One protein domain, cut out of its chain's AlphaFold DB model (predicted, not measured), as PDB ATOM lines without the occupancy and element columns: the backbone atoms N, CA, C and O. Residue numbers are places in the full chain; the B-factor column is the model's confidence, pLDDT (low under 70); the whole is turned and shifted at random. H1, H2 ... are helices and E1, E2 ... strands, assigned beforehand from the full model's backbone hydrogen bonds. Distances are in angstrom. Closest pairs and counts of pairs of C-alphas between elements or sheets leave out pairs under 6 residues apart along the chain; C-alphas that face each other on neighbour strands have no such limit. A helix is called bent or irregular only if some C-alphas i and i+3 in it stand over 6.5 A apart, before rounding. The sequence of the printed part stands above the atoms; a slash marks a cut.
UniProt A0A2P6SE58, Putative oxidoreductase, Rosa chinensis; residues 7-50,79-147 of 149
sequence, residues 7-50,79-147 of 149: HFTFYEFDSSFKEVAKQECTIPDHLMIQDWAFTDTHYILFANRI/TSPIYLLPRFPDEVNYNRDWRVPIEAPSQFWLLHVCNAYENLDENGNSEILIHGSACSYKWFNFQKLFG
ATOM      1  N   HIS A   7      70.577  84.614 109.028       90.81
ATOM      2  CA  HIS A   7      70.852  86.015 109.335       90.81
ATOM      3  C   HIS A   7      71.549  86.098 110.690       90.81
ATOM      4  O   HIS A   7      71.040  85.576 111.681       90.81
ATOM      5  N   PHE A   8      72.699  86.760 110.728       91.50
ATOM      6  CA  PHE A   8      73.461  86.990 111.948       91.50
ATOM      7  C   PHE A   8      73.583  88.484 112.208       91.50
ATOM      8  O   PHE A   8      73.694  89.288 111.277       91.50
ATOM      9  N   THR A   9      73.590  88.835 113.488       94.88
ATOM     10  CA  THR A   9      73.825  90.197 113.947       94.88
ATOM     11  C   THR A   9      74.854  90.164 115.061       94.88
ATOM     12  O   THR A   9      74.655  89.483 116.066       94.88
ATOM     13  N   PHE A  10      75.940  90.899 114.872       95.19
ATOM     14  CA  PHE A  10      76.968  91.120 115.875       95.19
ATOM     15  C   PHE A  10      76.710  92.453 116.555       95.19
ATOM     16  O   PHE A  10      76.398  93.438 115.882       95.19
ATOM     17  N   TYR A  11      76.850  92.463 117.874       96.06
ATOM     18  CA  TYR A  11      76.758  93.656 118.700       96.06
ATOM     19  C   TYR A  11      78.022  93.745 119.545       96.06
ATOM     20  O   TYR A  11      78.380  92.773 120.213       96.06
ATOM     21  N   GLU A  12      78.660  94.908 119.547       96.12
ATOM     22  CA  GLU A  12      79.699  95.230 120.519       96.12
ATOM     23  C   GLU A  12      79.171  96.266 121.499       96.12
ATOM     24  O   GLU A  12      78.508  97.236 121.114       96.12
ATOM     25  N   PHE A  13      79.480  96.055 122.775       97.25
ATOM     26  CA  PHE A  13      79.088  96.936 123.861       97.25
ATOM     27  C   PHE A  13      80.335  97.433 124.584       97.25
ATOM     28  O   PHE A  13      81.280  96.672 124.795       97.25
ATOM     29  N   ASP A  14      80.330  98.699 124.992       97.31
ATOM     30  CA  ASP A  14      81.360  99.215 125.890       97.31
ATOM     31  C   ASP A  14      81.183  98.690 127.330       97.31
ATOM     32  O   ASP A  14      80.223  97.989 127.666       97.31
ATOM     33  N   SER A  15      82.101  99.061 128.228       97.56
ATOM     34  CA  SER A  15      82.052  98.662 129.643       97.56
ATOM     35  C   SER A  15      80.833  99.197 130.411       97.56
ATOM     36  O   SER A  15      80.614  98.798 131.552       97.56
ATOM     37  N   SER A  16      80.058 100.110 129.817       98.06
ATOM     38  CA  SER A  16      78.806 100.644 130.365       98.06
ATOM     39  C   SER A  16      77.570  99.974 129.749       98.06
ATOM     40  O   SER A  16      76.456 100.446 129.970       98.06
ATOM     41  N   PHE A  17      77.752  98.887 128.987       96.94
ATOM     42  CA  PHE A  17      76.712  98.187 128.228       96.94
ATOM     43  C   PHE A  17      76.018  99.049 127.164       96.94
ATOM     44  O   PHE A  17      74.882  98.771 126.775       96.94
ATOM     45  N   LYS A  18      76.683 100.096 126.664       98.19
ATOM     46  CA  LYS A  18      76.182 100.865 125.525       98.19
ATOM     47  C   LYS A  18      76.641 100.206 124.228       98.19
ATOM     48  O   LYS A  18      77.822  99.915 124.078       98.19
ATOM     49  N   GLU A  19      75.717 100.006 123.290       97.44
ATOM     50  CA  GLU A  19      76.038  99.532 121.939       97.44
ATOM     51  C   GLU A  19      76.977 100.535 121.247       97.44
ATOM     52  O   GLU A  19      76.652 101.720 121.124       97.44
ATOM     53  N   VAL A  20      78.149 100.059 120.826       95.62
ATOM     54  CA  VAL A  20      79.158 100.845 120.094       95.62
ATOM     55  C   VAL A  20      79.284 100.418 118.637       95.62
ATOM     56  O   VAL A  20      79.686 101.227 117.805       95.62
ATOM     57  N   ALA A  21      78.899  99.183 118.319       93.62
ATOM     58  CA  ALA A  21      78.854  98.686 116.956       93.62
ATOM     59  C   ALA A  21      77.731  97.662 116.792       93.62
ATOM     60  O   ALA A  21      77.452  96.867 117.693       93.62
ATOM     61  N   LYS A  22      77.135  97.662 115.600       94.56
ATOM     62  CA  LYS A  22      76.180  96.657 115.150       94.56
ATOM     63  C   LYS A  22      76.479  96.305 113.703       94.56
ATOM     64  O   LYS A  22      76.533  97.186 112.849       94.56
ATOM     65  N   GLN A  23      76.611  95.016 113.421       92.75
ATOM     66  CA  GLN A  23      76.858  94.523 112.072       92.75
ATOM     67  C   GLN A  23      75.913  93.381 111.740       92.75
ATOM     68  O   GLN A  23      75.787  92.420 112.493       92.75
ATOM     69  N   GLU A  24      75.259  93.477 110.588       93.50
ATOM     70  CA  GLU A  24      74.350  92.454 110.082       93.50
ATOM     71  C   GLU A  24      74.981  91.749 108.885       93.50
ATOM     72  O   GLU A  24      75.523  92.379 107.974       93.50
ATOM     73  N   CYS A  25      74.894  90.424 108.863       90.44
ATOM     74  CA  CYS A  25      75.361  89.633 107.738       90.44
ATOM     75  C   CYS A  25      74.408  88.475 107.454       90.44
ATOM     76  O   CYS A  25      73.785  87.909 108.350       90.44
ATOM     77  N   THR A  26      74.307  88.107 106.182       91.31
ATOM     78  CA  THR A  26      73.470  86.992 105.733       91.31
ATOM     79  C   THR A  26      74.341  85.961 105.043       91.31
ATOM     80  O   THR A  26      75.073  86.302 104.114       91.31
ATOM     81  N   ILE A  27      74.232  84.706 105.474       90.25
ATOM     82  CA  ILE A  27      74.886  83.568 104.836       90.25
ATOM     83  C   ILE A  27      73.797  82.710 104.171       90.25
ATOM     84  O   ILE A  27      72.880  82.252 104.859       90.25
ATOM     85  N   PRO A  28      73.842  82.513 102.838       88.25
ATOM     86  CA  PRO A  28      72.826  81.768 102.096       88.25
ATOM     87  C   PRO A  28      73.065  80.249 102.179       88.25
ATOM     88  O   PRO A  28      73.243  79.587 101.158       88.25
ATOM     89  N   ASP A  29      73.121  79.705 103.393       86.00
ATOM     90  CA  ASP A  29      73.311  78.275 103.647       86.00
ATOM     91  C   ASP A  29      72.551  77.850 104.919       86.00
ATOM     92  O   ASP A  29      72.219  78.682 105.766       86.00
ATOM     93  N   HIS A  30      72.265  76.552 105.063       88.12
ATOM     94  CA  HIS A  30      71.620  76.001 106.255       88.12
ATOM     95  C   HIS A  30      72.671  75.605 107.289       88.12
ATOM     96  O   HIS A  30      73.216  74.495 107.276       88.12
ATOM     97  N   LEU A  31      72.964  76.532 108.190       90.94
ATOM     98  CA  LEU A  31      74.070  76.393 109.125       90.94
ATOM     99  C   LEU A  31      73.581  76.485 110.562       90.94
ATOM    100  O   LEU A  31      72.645  77.219 110.877       90.94
ATOM    101  N   MET A  32      74.271  75.766 111.437       92.06
ATOM    102  CA  MET A  32      74.165  75.934 112.875       92.06
ATOM    103  C   MET A  32      75.479  76.494 113.396       92.06
ATOM    104  O   MET A  32      76.519  75.839 113.312       92.06
ATOM    105  N   ILE A  33      75.425  77.701 113.949       93.50
ATOM    106  CA  ILE A  33      76.556  78.293 114.659       93.50
ATOM    107  C   ILE A  33      76.377  77.945 116.129       93.50
ATOM    108  O   ILE A  33      75.542  78.534 116.808       93.50
ATOM    109  N   GLN A  34      77.103  76.927 116.588       92.56
ATOM    110  CA  GLN A  34      77.082  76.544 118.001       92.56
ATOM    111  C   GLN A  34      77.902  77.522 118.845       92.56
ATOM    112  O   GLN A  34      77.506  77.861 119.956       92.56
ATOM    113  N   ASP A  35      79.043  77.946 118.309       95.31
ATOM    114  CA  ASP A  35      79.971  78.850 118.965       95.31
ATOM    115  C   ASP A  35      80.713  79.687 117.917       95.31
ATOM    116  O   ASP A  35      80.721  79.365 116.721       95.31
ATOM    117  N   TRP A  36      81.323  80.770 118.372       96.19
ATOM    118  CA  TRP A  36      82.046  81.732 117.553       96.19
ATOM    119  C   TRP A  36      83.232  82.290 118.335       96.19
ATOM    120  O   TRP A  36      83.360  82.097 119.541       96.19
ATOM    121  N   ALA A  37      84.132  82.967 117.636       97.44
ATOM    122  CA  ALA A  37      85.231  83.688 118.263       97.44
ATOM    123  C   ALA A  37      85.481  85.001 117.537       97.44
ATOM    124  O   ALA A  37      84.885  85.275 116.494       97.44
ATOM    125  N   PHE A  38      86.371  85.814 118.083       96.19
ATOM    126  CA  PHE A  38      86.812  87.034 117.441       96.19
ATOM    127  C   PHE A  38      88.300  87.260 117.690       96.19
ATOM    128  O   PHE A  38      88.859  86.759 118.663       96.19
ATOM    129  N   THR A  39      88.920  88.000 116.785       94.75
ATOM    130  CA  THR A  39      90.261  88.572 116.917       94.75
ATOM    131  C   THR A  39      90.138  90.089 116.924       94.75
ATOM    132  O   THR A  39      89.028  90.623 116.877       94.75
ATOM    133  N   ASP A  40      91.253  90.811 116.945       91.50
ATOM    134  CA  ASP A  40      91.227  92.272 116.875       91.50
ATOM    135  C   ASP A  40      90.523  92.777 115.606       91.50
ATOM    136  O   ASP A  40      89.825  93.788 115.657       91.50
ATOM    137  N   THR A  41      90.599  92.026 114.500       91.69
ATOM    138  CA  THR A  41      90.053  92.459 113.203       91.69
ATOM    139  C   THR A  41      88.877  91.633 112.673       91.69
ATOM    140  O   THR A  41      88.123  92.137 111.839       91.69
ATOM    141  N   HIS A  42      88.657  90.395 113.139       93.88
ATOM    142  CA  HIS A  42      87.649  89.499 112.554       93.88
ATOM    143  C   HIS A  42      86.699  88.871 113.575       93.88
ATOM    144  O   HIS A  42      87.104  88.466 114.658       93.88
ATOM    145  N   TYR A  43      85.438  88.703 113.180       95.75
ATOM    146  CA  TYR A  43      84.553  87.689 113.740       95.75
ATOM    147  C   TYR A  43      84.754  86.372 112.990       95.75
ATOM    148  O   TYR A  43      84.850  86.345 111.761       95.75
ATOM    149  N   ILE A  44      84.769  85.267 113.725       96.56
ATOM    150  CA  ILE A  44      84.994  83.922 113.205       96.56
ATOM    151  C   ILE A  44      83.768  83.070 113.511       96.56
ATOM    152  O   ILE A  44      83.496  82.745 114.668       96.56
ATOM    153  N   LEU A  45      83.035  82.686 112.465       96.19
ATOM    154  CA  LEU A  45      81.879  81.800 112.579       96.19
ATOM    155  C   LEU A  45      82.239  80.385 112.139       96.19
ATOM    156  O   LEU A  45      82.629  80.154 110.991       96.19
ATOM    157  N   PHE A  46      82.024  79.427 113.034       95.56
ATOM    158  CA  PHE A  46      82.185  78.006 112.751       95.56
ATOM    159  C   PHE A  46      80.851  77.424 112.312       95.56
ATOM    160  O   PHE A  46      79.951  77.166 113.113       95.56
ATOM    161  N   ALA A  47      80.712  77.265 111.003       94.25
ATOM    162  CA  ALA A  47      79.442  76.995 110.366       94.25
ATOM    163  C   ALA A  47      79.188  75.491 110.227       94.25
ATOM    164  O   ALA A  47      79.432  74.886 109.186       94.25
ATOM    165  N   ASN A  48      78.662  74.865 111.282       94.12
ATOM    166  CA  ASN A  48      78.323  73.448 111.221       94.12
ATOM    167  C   ASN A  48      77.164  73.218 110.236       94.12
ATOM    168  O   ASN A  48      76.096  73.824 110.354       94.12
ATOM    169  N   ARG A  49      77.363  72.328 109.260       92.62
ATOM    170  CA  ARG A  49      76.381  72.048 108.209       92.62
ATOM    171  C   ARG A  49      75.262  71.176 108.756       92.62
ATOM    172  O   ARG A  49      75.485  70.033 109.168       92.62
ATOM    173  N   ILE A  50      74.043  71.696 108.692       92.81
ATOM    174  CA  ILE A  50      72.828  70.995 109.099       92.81
ATOM    175  C   ILE A  50      71.862  70.873 107.925       92.81
ATOM    176  O   ILE A  50      71.973  71.546 106.902       92.81
ATOM    177  N   THR A  79      84.237  68.972 103.624       94.75
ATOM    178  CA  THR A  79      84.876  70.059 104.376       94.75
ATOM    179  C   THR A  79      83.974  70.601 105.491       94.75
ATOM    180  O   THR A  79      82.782  70.278 105.557       94.75
ATOM    181  N   SER A  80      84.516  71.488 106.328       94.19
ATOM    182  CA  SER A  80      83.751  72.320 107.267       94.19
ATOM    183  C   SER A  80      83.998  73.807 106.972       94.19
ATOM    184  O   SER A  80      85.159  74.214 106.890       94.19
ATOM    185  N   PRO A  81      82.948  74.633 106.808       95.50
ATOM    186  CA  PRO A  81      83.109  76.039 106.478       95.50
ATOM    187  C   PRO A  81      83.385  76.882 107.730       95.50
ATOM    188  O   PRO A  81      82.710  76.762 108.754       95.50
ATOM    189  N   ILE A  82      84.360  77.777 107.615       95.88
ATOM    190  CA  ILE A  82      84.683  78.807 108.602       95.88
ATOM    191  C   ILE A  82      84.545  80.157 107.906       95.88
ATOM    192  O   ILE A  82      85.207  80.407 106.896       95.88
ATOM    193  N   TYR A  83      83.679  81.027 108.413       95.44
ATOM    194  CA  TYR A  83      83.520  82.375 107.872       95.44
ATOM    195  C   TYR A  83      84.351  83.354 108.691       95.44
ATOM    196  O   TYR A  83      84.259  83.369 109.917       95.44
ATOM    197  N   LEU A  84      85.134  84.177 107.996       94.44
ATOM    198  CA  LEU A  84      85.890  85.282 108.575       94.44
ATOM    199  C   LEU A  84      85.229  86.582 108.145       94.44
ATOM    200  O   LEU A  84      85.322  86.957 106.976       94.44
ATOM    201  N   LEU A  85      84.537  87.233 109.072       93.38
ATOM    202  CA  LEU A  85      83.847  88.489 108.829       93.38
ATOM    203  C   LEU A  85      84.666  89.635 109.413       93.38
ATOM    204  O   LEU A  85      85.149  89.505 110.534       93.38
ATOM    205  N   PRO A  86      84.802  90.761 108.704       92.44
ATOM    206  CA  PRO A  86      85.471  91.929 109.258       92.44
ATOM    207  C   PRO A  86      84.678  92.485 110.446       92.44
ATOM    208  O   PRO A  86      83.460  92.611 110.327       92.44
ATOM    209  N   ARG A  87      85.344  92.825 111.560       91.62
ATOM    210  CA  ARG A  87      84.714  93.517 112.708       91.62
ATOM    211  C   ARG A  87      84.436  94.984 112.410       91.62
ATOM    212  O   ARG A  87      83.400  95.514 112.797       91.62
ATOM    213  N   PHE A  88      85.363  95.607 111.687       89.50
ATOM    214  CA  PHE A  88      85.320  97.015 111.305       89.50
ATOM    215  C   PHE A  88      85.445  97.114 109.780       89.50
ATOM    216  O   PHE A  88      86.544  97.338 109.267       89.50
ATOM    217  N   PRO A  89      84.356  96.861 109.026       84.50
ATOM    218  CA  PRO A  89      84.391  96.772 107.563       84.50
ATOM    219  C   PRO A  89      84.847  98.067 106.879       84.50
ATOM    220  O   PRO A  89      85.355  98.002 105.762       84.50
ATOM    221  N   ASP A  90      84.696  99.212 107.547       82.50
ATOM    222  CA  ASP A  90      85.057 100.529 107.014       82.50
ATOM    223  C   ASP A  90      86.504 100.953 107.341       82.50
ATOM    224  O   ASP A  90      87.007 101.914 106.761       82.50
ATOM    225  N   GLU A  91      87.191 100.256 108.256       76.19
ATOM    226  CA  GLU A  91      88.506 100.680 108.772       76.19
ATOM    227  C   GLU A  91      89.688  99.964 108.112       76.19
ATOM    228  O   GLU A  91      90.789 100.512 108.034       76.19
ATOM    229  N   VAL A  92      89.477  98.745 107.615       69.06
ATOM    230  CA  VAL A  92      90.537  97.905 107.046       69.06
ATOM    231  C   VAL A  92      90.125  97.443 105.656       69.06
ATOM    232  O   VAL A  92      88.993  97.024 105.426       69.06
ATOM    233  N   ASN A  93      91.053  97.501 104.701       69.56
ATOM    234  CA  ASN A  93      90.809  96.977 103.365       69.56
ATOM    235  C   ASN A  93      90.970  95.449 103.376       69.56
ATOM    236  O   ASN A  93      92.073  94.919 103.230       69.56
ATOM    237  N   TYR A  94      89.868  94.738 103.601       75.44
ATOM    238  CA  TYR A  94      89.856  93.279 103.578       75.44
ATOM    239  C   TYR A  94      89.893  92.790 102.127       75.44
ATOM    240  O   TYR A  94      88.911  92.877 101.393       75.44
ATOM    241  N   ASN A  95      91.018  92.204 101.715       79.56
ATOM    242  CA  ASN A  95      91.217  91.691 100.349       79.56
ATOM    243  C   ASN A  95      90.386  90.432 100.017       79.56
ATOM    244  O   ASN A  95      90.513  89.871  98.928       79.56
ATOM    245  N   ARG A  96      89.558  89.951 100.952       86.44
ATOM    246  CA  ARG A  96      88.828  88.687 100.857       86.44
ATOM    247  C   ARG A  96      87.326  88.920 101.004       86.44
ATOM    248  O   ARG A  96      86.885  89.522 101.977       86.44
ATOM    249  N   ASP A  97      86.527  88.357 100.097       90.25
ATOM    250  CA  ASP A  97      85.069  88.340 100.258       90.25
ATOM    251  C   ASP A  97      84.666  87.388 101.390       90.25
ATOM    252  O   ASP A  97      84.681  86.166 101.228       90.25
ATOM    253  N   TRP A  98      84.289  87.947 102.540       91.19
ATOM    254  CA  TRP A  98      83.873  87.198 103.730       91.19
ATOM    255  C   TRP A  98      82.704  86.235 103.475       91.19
ATOM    256  O   TRP A  98      82.534  85.276 104.223       91.19
ATOM    257  N   ARG A  99      81.911  86.449 102.414       90.19
ATOM    258  CA  ARG A  99      80.769  85.587 102.049       90.19
ATOM    259  C   ARG A  99      81.191  84.225 101.517       90.19
ATOM    260  O   ARG A  99      80.400  83.284 101.543       90.19
ATOM    261  N   VAL A 100      82.421  84.106 101.031       93.56
ATOM    262  CA  VAL A 100      83.019  82.820 100.679       93.56
ATOM    263  C   VAL A 100      83.609  82.237 101.965       93.56
ATOM    264  O   VAL A 100      84.390  82.935 102.600       93.56
ATOM    265  N   PRO A 101      83.307  81.007 102.403       94.56
ATOM    266  CA  PRO A 101      83.949  80.435 103.587       94.56
ATOM    267  C   PRO A 101      85.381  79.968 103.294       94.56
ATOM    268  O   PRO A 101      85.754  79.716 102.148       94.56
ATOM    269  N   ILE A 102      86.193  79.835 104.337       94.62
ATOM    270  CA  ILE A 102      87.388  78.991 104.317       94.62
ATOM    271  C   ILE A 102      86.925  77.557 104.558       94.62
ATOM    272  O   ILE A 102      86.232  77.276 105.534       94.62
ATOM    273  N   GLU A 103      87.289  76.648 103.660       95.00
ATOM    274  CA  GLU A 103      86.905  75.241 103.747       95.00
ATOM    275  C   GLU A 103      88.009  74.456 104.468       95.00
ATOM    276  O   GLU A 103      89.055  74.153 103.895       95.00
ATOM    277  N   ALA A 104      87.784  74.131 105.742       92.38
ATOM    278  CA  ALA A 104      88.691  73.285 106.502       92.38
ATOM    279  C   ALA A 104      88.591  71.826 105.999       92.38
ATOM    280  O   ALA A 104      87.475  71.340 105.785       92.38
ATOM    281  N   PRO A 105      89.717  71.104 105.821       83.50
ATOM    282  CA  PRO A 105      89.786  69.863 105.035       83.50
ATOM    283  C   PRO A 105      89.190  68.608 105.718       83.50
ATOM    284  O   PRO A 105      89.640  67.490 105.478       83.50
ATOM    285  N   SER A 106      88.198  68.743 106.602       87.44
ATOM    286  CA  SER A 106      87.522  67.615 107.265       87.44
ATOM    287  C   SER A 106      86.116  67.972 107.746       87.44
ATOM    288  O   SER A 106      85.875  69.099 108.163       87.44
ATOM    289  N   GLN A 107      85.223  66.976 107.784       92.00
ATOM    290  CA  GLN A 107      83.897  67.074 108.407       92.00
ATOM    291  C   GLN A 107      83.989  66.961 109.931       92.00
ATOM    292  O   GLN A 107      83.867  65.871 110.515       92.00
ATOM    293  N   PHE A 108      84.186  68.099 110.583       93.00
ATOM    294  CA  PHE A 108      84.105  68.199 112.031       93.00
ATOM    295  C   PHE A 108      82.948  69.092 112.462       93.00
ATOM    296  O   PHE A 108      82.617  70.086 111.814       93.00
ATOM    297  N   TRP A 109      82.348  68.708 113.582       93.69
ATOM    298  CA  TRP A 109      81.395  69.491 114.340       93.69
ATOM    299  C   TRP A 109      82.161  70.257 115.399       93.69
ATOM    300  O   TRP A 109      82.651  69.647 116.353       93.69
ATOM    301  N   LEU A 110      82.291  71.573 115.229       94.81
ATOM    302  CA  LEU A 110      82.857  72.395 116.286       94.81
ATOM    303  C   LEU A 110      81.822  72.541 117.406       94.81
ATOM    304  O   LEU A 110      80.679  72.931 117.154       94.81
ATOM    305  N   LEU A 111      82.235  72.204 118.625       93.44
ATOM    306  CA  LEU A 111      81.431  72.337 119.836       93.44
ATOM    307  C   LEU A 111      81.657  73.706 120.468       93.44
ATOM    308  O   LEU A 111      80.724  74.493 120.547       93.44
ATOM    309  N   HIS A 112      82.894  73.973 120.886       95.94
ATOM    310  CA  HIS A 112      83.257  75.210 121.570       95.94
ATOM    311  C   HIS A 112      84.623  75.713 121.151       95.94
ATOM    312  O   HIS A 112      85.552  74.916 120.970       95.94
ATOM    313  N   VAL A 113      84.754  77.032 121.064       96.88
ATOM    314  CA  VAL A 113      86.037  77.701 120.861       96.88
ATOM    315  C   VAL A 113      86.597  78.097 122.223       96.88
ATOM    316  O   VAL A 113      85.903  78.671 123.052       96.88
ATOM    317  N   CYS A 114      87.862  77.772 122.470       96.44
ATOM    318  CA  CYS A 114      88.584  78.238 123.648       96.44
ATOM    319  C   CYS A 114      89.089  79.668 123.442       96.44
ATOM    320  O   CYS A 114      88.870  80.519 124.297       96.44
ATOM    321  N   ASN A 115      89.774  79.920 122.324       97.25
ATOM    322  CA  ASN A 115      90.225  81.252 121.936       97.25
ATOM    323  C   ASN A 115      90.550  81.305 120.434       97.25
ATOM    324  O   ASN A 115      90.829  80.270 119.819       97.25
ATOM    325  N   ALA A 116      90.591  82.512 119.877       97.31
ATOM    326  CA  ALA A 116      91.217  82.799 118.596       97.31
ATOM    327  C   ALA A 116      92.071  84.067 118.708       97.31
ATOM    328  O   ALA A 116      91.748  84.965 119.478       97.31
ATOM    329  N   TYR A 117      93.172  84.134 117.968       95.19
ATOM    330  CA  TYR A 117      94.014  85.328 117.913       95.19
ATOM    331  C   TYR A 117      94.714  85.430 116.561       95.19
ATOM    332  O   TYR A 117      94.809  84.449 115.822       95.19
ATOM    333  N   GLU A 118      95.176  86.634 116.243       93.00
ATOM    334  CA  GLU A 118      95.892  86.946 115.012       93.00
ATOM    335  C   GLU A 118      97.356  87.283 115.306       93.00
ATOM    336  O   GLU A 118      97.660  87.995 116.261       93.00
ATOM    337  N   ASN A 119      98.258  86.768 114.477       91.19
ATOM    338  CA  ASN A 119      99.665  87.137 114.445       91.19
ATOM    339  C   ASN A 119      99.951  87.836 113.118       91.19
ATOM    340  O   ASN A 119      99.643  87.301 112.053       91.19
ATOM    341  N   LEU A 120     100.562  89.013 113.179       87.56
ATOM    342  CA  LEU A 120     101.046  89.715 111.994       87.56
ATOM    343  C   LEU A 120     102.501  89.321 111.740       87.56
ATOM    344  O   LEU A 120     103.339  89.439 112.637       87.56
ATOM    345  N   ASP A 121     102.796  88.852 110.532       84.62
ATOM    346  CA  ASP A 121     104.171  88.588 110.113       84.62
ATOM    347  C   ASP A 121     104.903  89.880 109.694       84.62
ATOM    348  O   ASP A 121     104.312  90.955 109.566       84.62
ATOM    349  N   GLU A 122     106.216  89.779 109.460       86.19
ATOM    350  CA  GLU A 122     107.063  90.912 109.047       86.19
ATOM    351  C   GLU A 122     106.641  91.546 107.707       86.19
ATOM    352  O   GLU A 122     107.013  92.682 107.414       86.19
ATOM    353  N   ASN A 123     105.851  90.834 106.897       81.88
ATOM    354  CA  ASN A 123     105.348  91.288 105.602       81.88
ATOM    355  C   ASN A 123     103.919  91.856 105.692       81.88
ATOM    356  O   ASN A 123     103.360  92.256 104.670       81.88
ATOM    357  N   GLY A 124     103.327  91.892 106.890       78.25
ATOM    358  CA  GLY A 124     101.958  92.348 107.126       78.25
ATOM    359  C   GLY A 124     100.878  91.313 106.796       78.25
ATOM    360  O   GLY A 124      99.704  91.677 106.721       78.25
ATOM    361  N   ASN A 125     101.232  90.040 106.597       82.75
ATOM    362  CA  ASN A 125     100.243  88.972 106.479       82.75
ATOM    363  C   ASN A 125      99.717  88.599 107.868       82.75
ATOM    364  O   ASN A 125     100.481  88.484 108.823       82.75
ATOM    365  N   SER A 126      98.406  88.371 107.961       84.38
ATOM    366  CA  SER A 126      97.757  87.918 109.192       84.38
ATOM    367  C   SER A 126      97.610  86.395 109.191       84.38
ATOM    368  O   SER A 126      96.995  85.819 108.288       84.38
ATOM    369  N   GLU A 127      98.170  85.745 110.208       91.88
ATOM    370  CA  GLU A 127      97.920  84.350 110.553       91.88
ATOM    371  C   GLU A 127      96.909  84.295 111.701       91.88
ATOM    372  O   GLU A 127      97.158  84.817 112.785       91.88
ATOM    373  N   ILE A 128      95.770  83.637 111.481       93.19
ATOM    374  CA  ILE A 128      94.743  83.454 112.511       93.19
ATOM    375  C   ILE A 128      94.859  82.043 113.082       93.19
ATOM    376  O   ILE A 128      94.692  81.055 112.363       93.19
ATOM    377  N   LEU A 129      95.083  81.952 114.392       95.06
ATOM    378  CA  LEU A 129      95.099  80.696 115.131       95.06
ATOM    379  C   LEU A 129      93.811  80.535 115.929       95.06
ATOM    380  O   LEU A 129      93.365  81.446 116.624       95.06
ATOM    381  N   ILE A 130      93.230  79.342 115.848       95.44
ATOM    382  CA  ILE A 130      91.971  78.986 116.499       95.44
ATOM    383  C   ILE A 130      92.215  77.756 117.362       95.44
ATOM    384  O   ILE A 130      92.678  76.726 116.871       95.44
ATOM    385  N   HIS A 131      91.841  77.836 118.635       96.44
ATOM    386  CA  HIS A 131      91.837  76.694 119.536       96.44
ATOM    387  C   HIS A 131      90.400  76.365 119.921       96.44
ATOM    388  O   HIS A 131      89.709  77.189 120.514       96.44
ATOM    389  N   GLY A 132      89.939  75.156 119.607       95.19
ATOM    390  CA  GLY A 132      88.588  74.719 119.932       95.19
ATOM    391  C   GLY A 132      88.464  73.207 120.045       95.19
ATOM    392  O   GLY A 132      89.373  72.453 119.702       95.19
ATOM    393  N   SER A 133      87.312  72.776 120.544       95.44
ATOM    394  CA  SER A 133      86.929  71.375 120.665       95.44
ATOM    395  C   SER A 133      85.985  70.994 119.530       95.44
ATOM    396  O   SER A 133      85.006  71.688 119.245       95.44
ATOM    397  N   ALA A 134      86.280  69.878 118.870       93.88
ATOM    398  CA  ALA A 134      85.476  69.375 117.770       93.88
ATOM    399  C   ALA A 134      85.319  67.856 117.851       93.88
ATOM    400  O   ALA A 134      86.146  67.161 118.443       93.88
ATOM    401  N   CYS A 135      84.277  67.329 117.218       93.12
ATOM    402  CA  CYS A 135      84.105  65.893 117.020       93.12
ATOM    403  C   CYS A 135      83.752  65.579 115.563       93.12
ATOM    404  O   CYS A 135      83.357  66.450 114.796       93.12
ATOM    405  N   SER A 136      83.916  64.326 115.143       92.38
ATOM    406  CA  SER A 136      83.539  63.931 113.784       92.38
ATOM    407  C   SER A 136      82.019  63.965 113.602       92.38
ATOM    408  O   SER A 136      81.282  63.521 114.484       92.38
ATOM    409  N   TYR A 137      81.545  64.348 112.412       91.06
ATOM    410  CA  TYR A 137      80.131  64.184 112.030       91.06
ATOM    411  C   TYR A 137      79.646  62.731 112.141       91.06
ATOM    412  O   TYR A 137      78.459  62.495 112.327       91.06
ATOM    413  N   LYS A 138      80.554  61.746 112.078       89.19
ATOM    414  CA  LYS A 138      80.223  60.325 112.284       89.19
ATOM    415  C   LYS A 138      79.830  60.004 113.726       89.19
ATOM    416  O   LYS A 138      79.165  59.000 113.966       89.19
ATOM    417  N   TRP A 139      80.294  60.803 114.681       88.94
ATOM    418  CA  TRP A 139      80.046  60.606 116.110       88.94
ATOM    419  C   TRP A 139      79.009  61.583 116.652       88.94
ATOM    420  O   TRP A 139      78.322  61.262 117.622       88.94
ATOM    421  N   PHE A 140      78.873  62.749 116.021       89.62
ATOM    422  CA  PHE A 140      77.885  63.740 116.409       89.62
ATOM    423  C   PHE A 140      76.460  63.260 116.110       89.62
ATOM    424  O   PHE A 140      76.135  62.837 115.002       89.62
ATOM    425  N   ASN A 141      75.588  63.350 117.111       86.75
ATOM    426  CA  ASN A 141      74.179  63.013 116.984       86.75
ATOM    427  C   ASN A 141      73.356  63.910 117.917       86.75
ATOM    428  O   ASN A 141      73.531  63.867 119.135       86.75
ATOM    429  N   PHE A 142      72.442  64.690 117.338       86.19
ATOM    430  CA  PHE A 142      71.583  65.619 118.073       86.19
ATOM    431  C   PHE A 142      70.726  64.927 119.138       86.19
ATOM    432  O   PHE A 142      70.644  65.399 120.266       86.19
ATOM    433  N   GLN A 143      70.119  63.784 118.822       79.81
ATOM    434  CA  GLN A 143      69.251  63.071 119.764       79.81
ATOM    435  C   GLN A 143      70.034  62.572 120.981       79.81
ATOM    436  O   GLN A 143      69.579  62.741 122.109       79.81
ATOM    437  N   LYS A 144      71.247  62.044 120.761       81.94
ATOM    438  CA  LYS A 144      72.137  61.617 121.851       81.94
ATOM    439  C   LYS A 144      72.605  62.786 122.712       81.94
ATOM    440  O   LYS A 144      72.700  62.628 123.922       81.94
ATOM    441  N   LEU A 145      72.898  63.935 122.100       79.50
ATOM    442  CA  LEU A 145      73.356  65.121 122.825       79.50
ATOM    443  C   LEU A 145      72.251  65.714 123.713       79.50
ATOM    444  O   LEU A 145      72.528  66.143 124.826       79.50
ATOM    445  N   PHE A 146      71.007  65.711 123.228       76.31
ATOM    446  CA  PHE A 146      69.876  66.367 123.893       76.31
ATOM    447  C   PHE A 146      68.900  65.401 124.586       76.31
ATOM    448  O   PHE A 146      67.842  65.827 125.037       76.31
ATOM    449  N   GLY A 147      69.259  64.119 124.713       63.78
ATOM    450  CA  GLY A 147      68.569  63.163 125.586       63.78
ATOM    451  C   GLY A 147      67.215  62.650 125.088       63.78
ATOM    452  O   GLY A 147      66.394  62.251 125.910       63.78
TER     453      GLY A 147
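This is residues 7 to 50 and 79 to 147 of the 149 residues of the protein "Putative oxidoreductase" of Rosa chinensis (UniProt A0A2P6SE58). Look for a small sandwich, two sheets partly face to face: a strongly twisted four-strand sheet, E3 to E6, with the long, bent hairpin of E7 and E8 covering part of one face. A second hairpin, E1 and E2, forms a sheet of its own set off from this body, and residues 141 to 147, with the short helix H1, stick out at the other end of the printed part. The printed part has 113 residues with eight named strands followed by one named helix, mostly strand in class. The larger sheet has the order E3, E4, E5, E6, all antiparallel; the whole is compact, with a radius of gyration of the C-alphas of 15.4 A and spans of 43 by 37 by 27 A.

Begin at the larger sheet: E3, residues 31 to 38, E4, residues 42 to 50, E5, residues 80 to 86, and E6, residues 102 to 104. Look for N 37 and O 44, 3.0 A apart, between E3 and E4, and for N 45 and O 83, 2.9 A, between E4 and E5. The pairing of E5 is staggered: residues 80 to 82 pair with E6, where N 82 and O 102 are 2.8 A apart, and residues 82 to 86 with E4. E7, residues 108 to 120, and E8, residues 126 to 136, form a hairpin, with N 117 and O 129 3.0 A apart. The closest C-alphas of E3 and E7 are those of Asp 35 and His 112, 5.6 A apart. E3 and E8 are near each other, with 6 pairs of C-alphas within 10 A. E1, residues 7 to 13, and E2, residues 19 to 27, form a hairpin, with N 10 and O 23 2.8 A apart; E2 and E3 are apart. In H1, residues 142 to 146, every O i to N i+4 pair is within hydrogen-bond range; H1 is not on the larger sheet.

Find C-alpha 7 at (70.852, 86.015, 109.335), where E1 begins; E2 runs back over 23.4 A. E3 bends by 75 degrees at residue 34, and E4 is 24.0 A long. E7, 27.4 A, bends by 98 degrees at residue 111, and E8, 28.3 A, by 71 degrees at residue 133. H1 ends at C-alpha 146, (69.876, 66.367, 123.893).

The two C-alphas farthest apart are those of Asn 123 and Gly 147, 50.4 A. Residues 51 to 78 are not printed, and C-alphas 50 and 79 are 13.0 A apart across the cut. The link from E5 to E6, residues 87 to 101, is long. Look for pLDDT under 70 at residues 92 to 93 and 147.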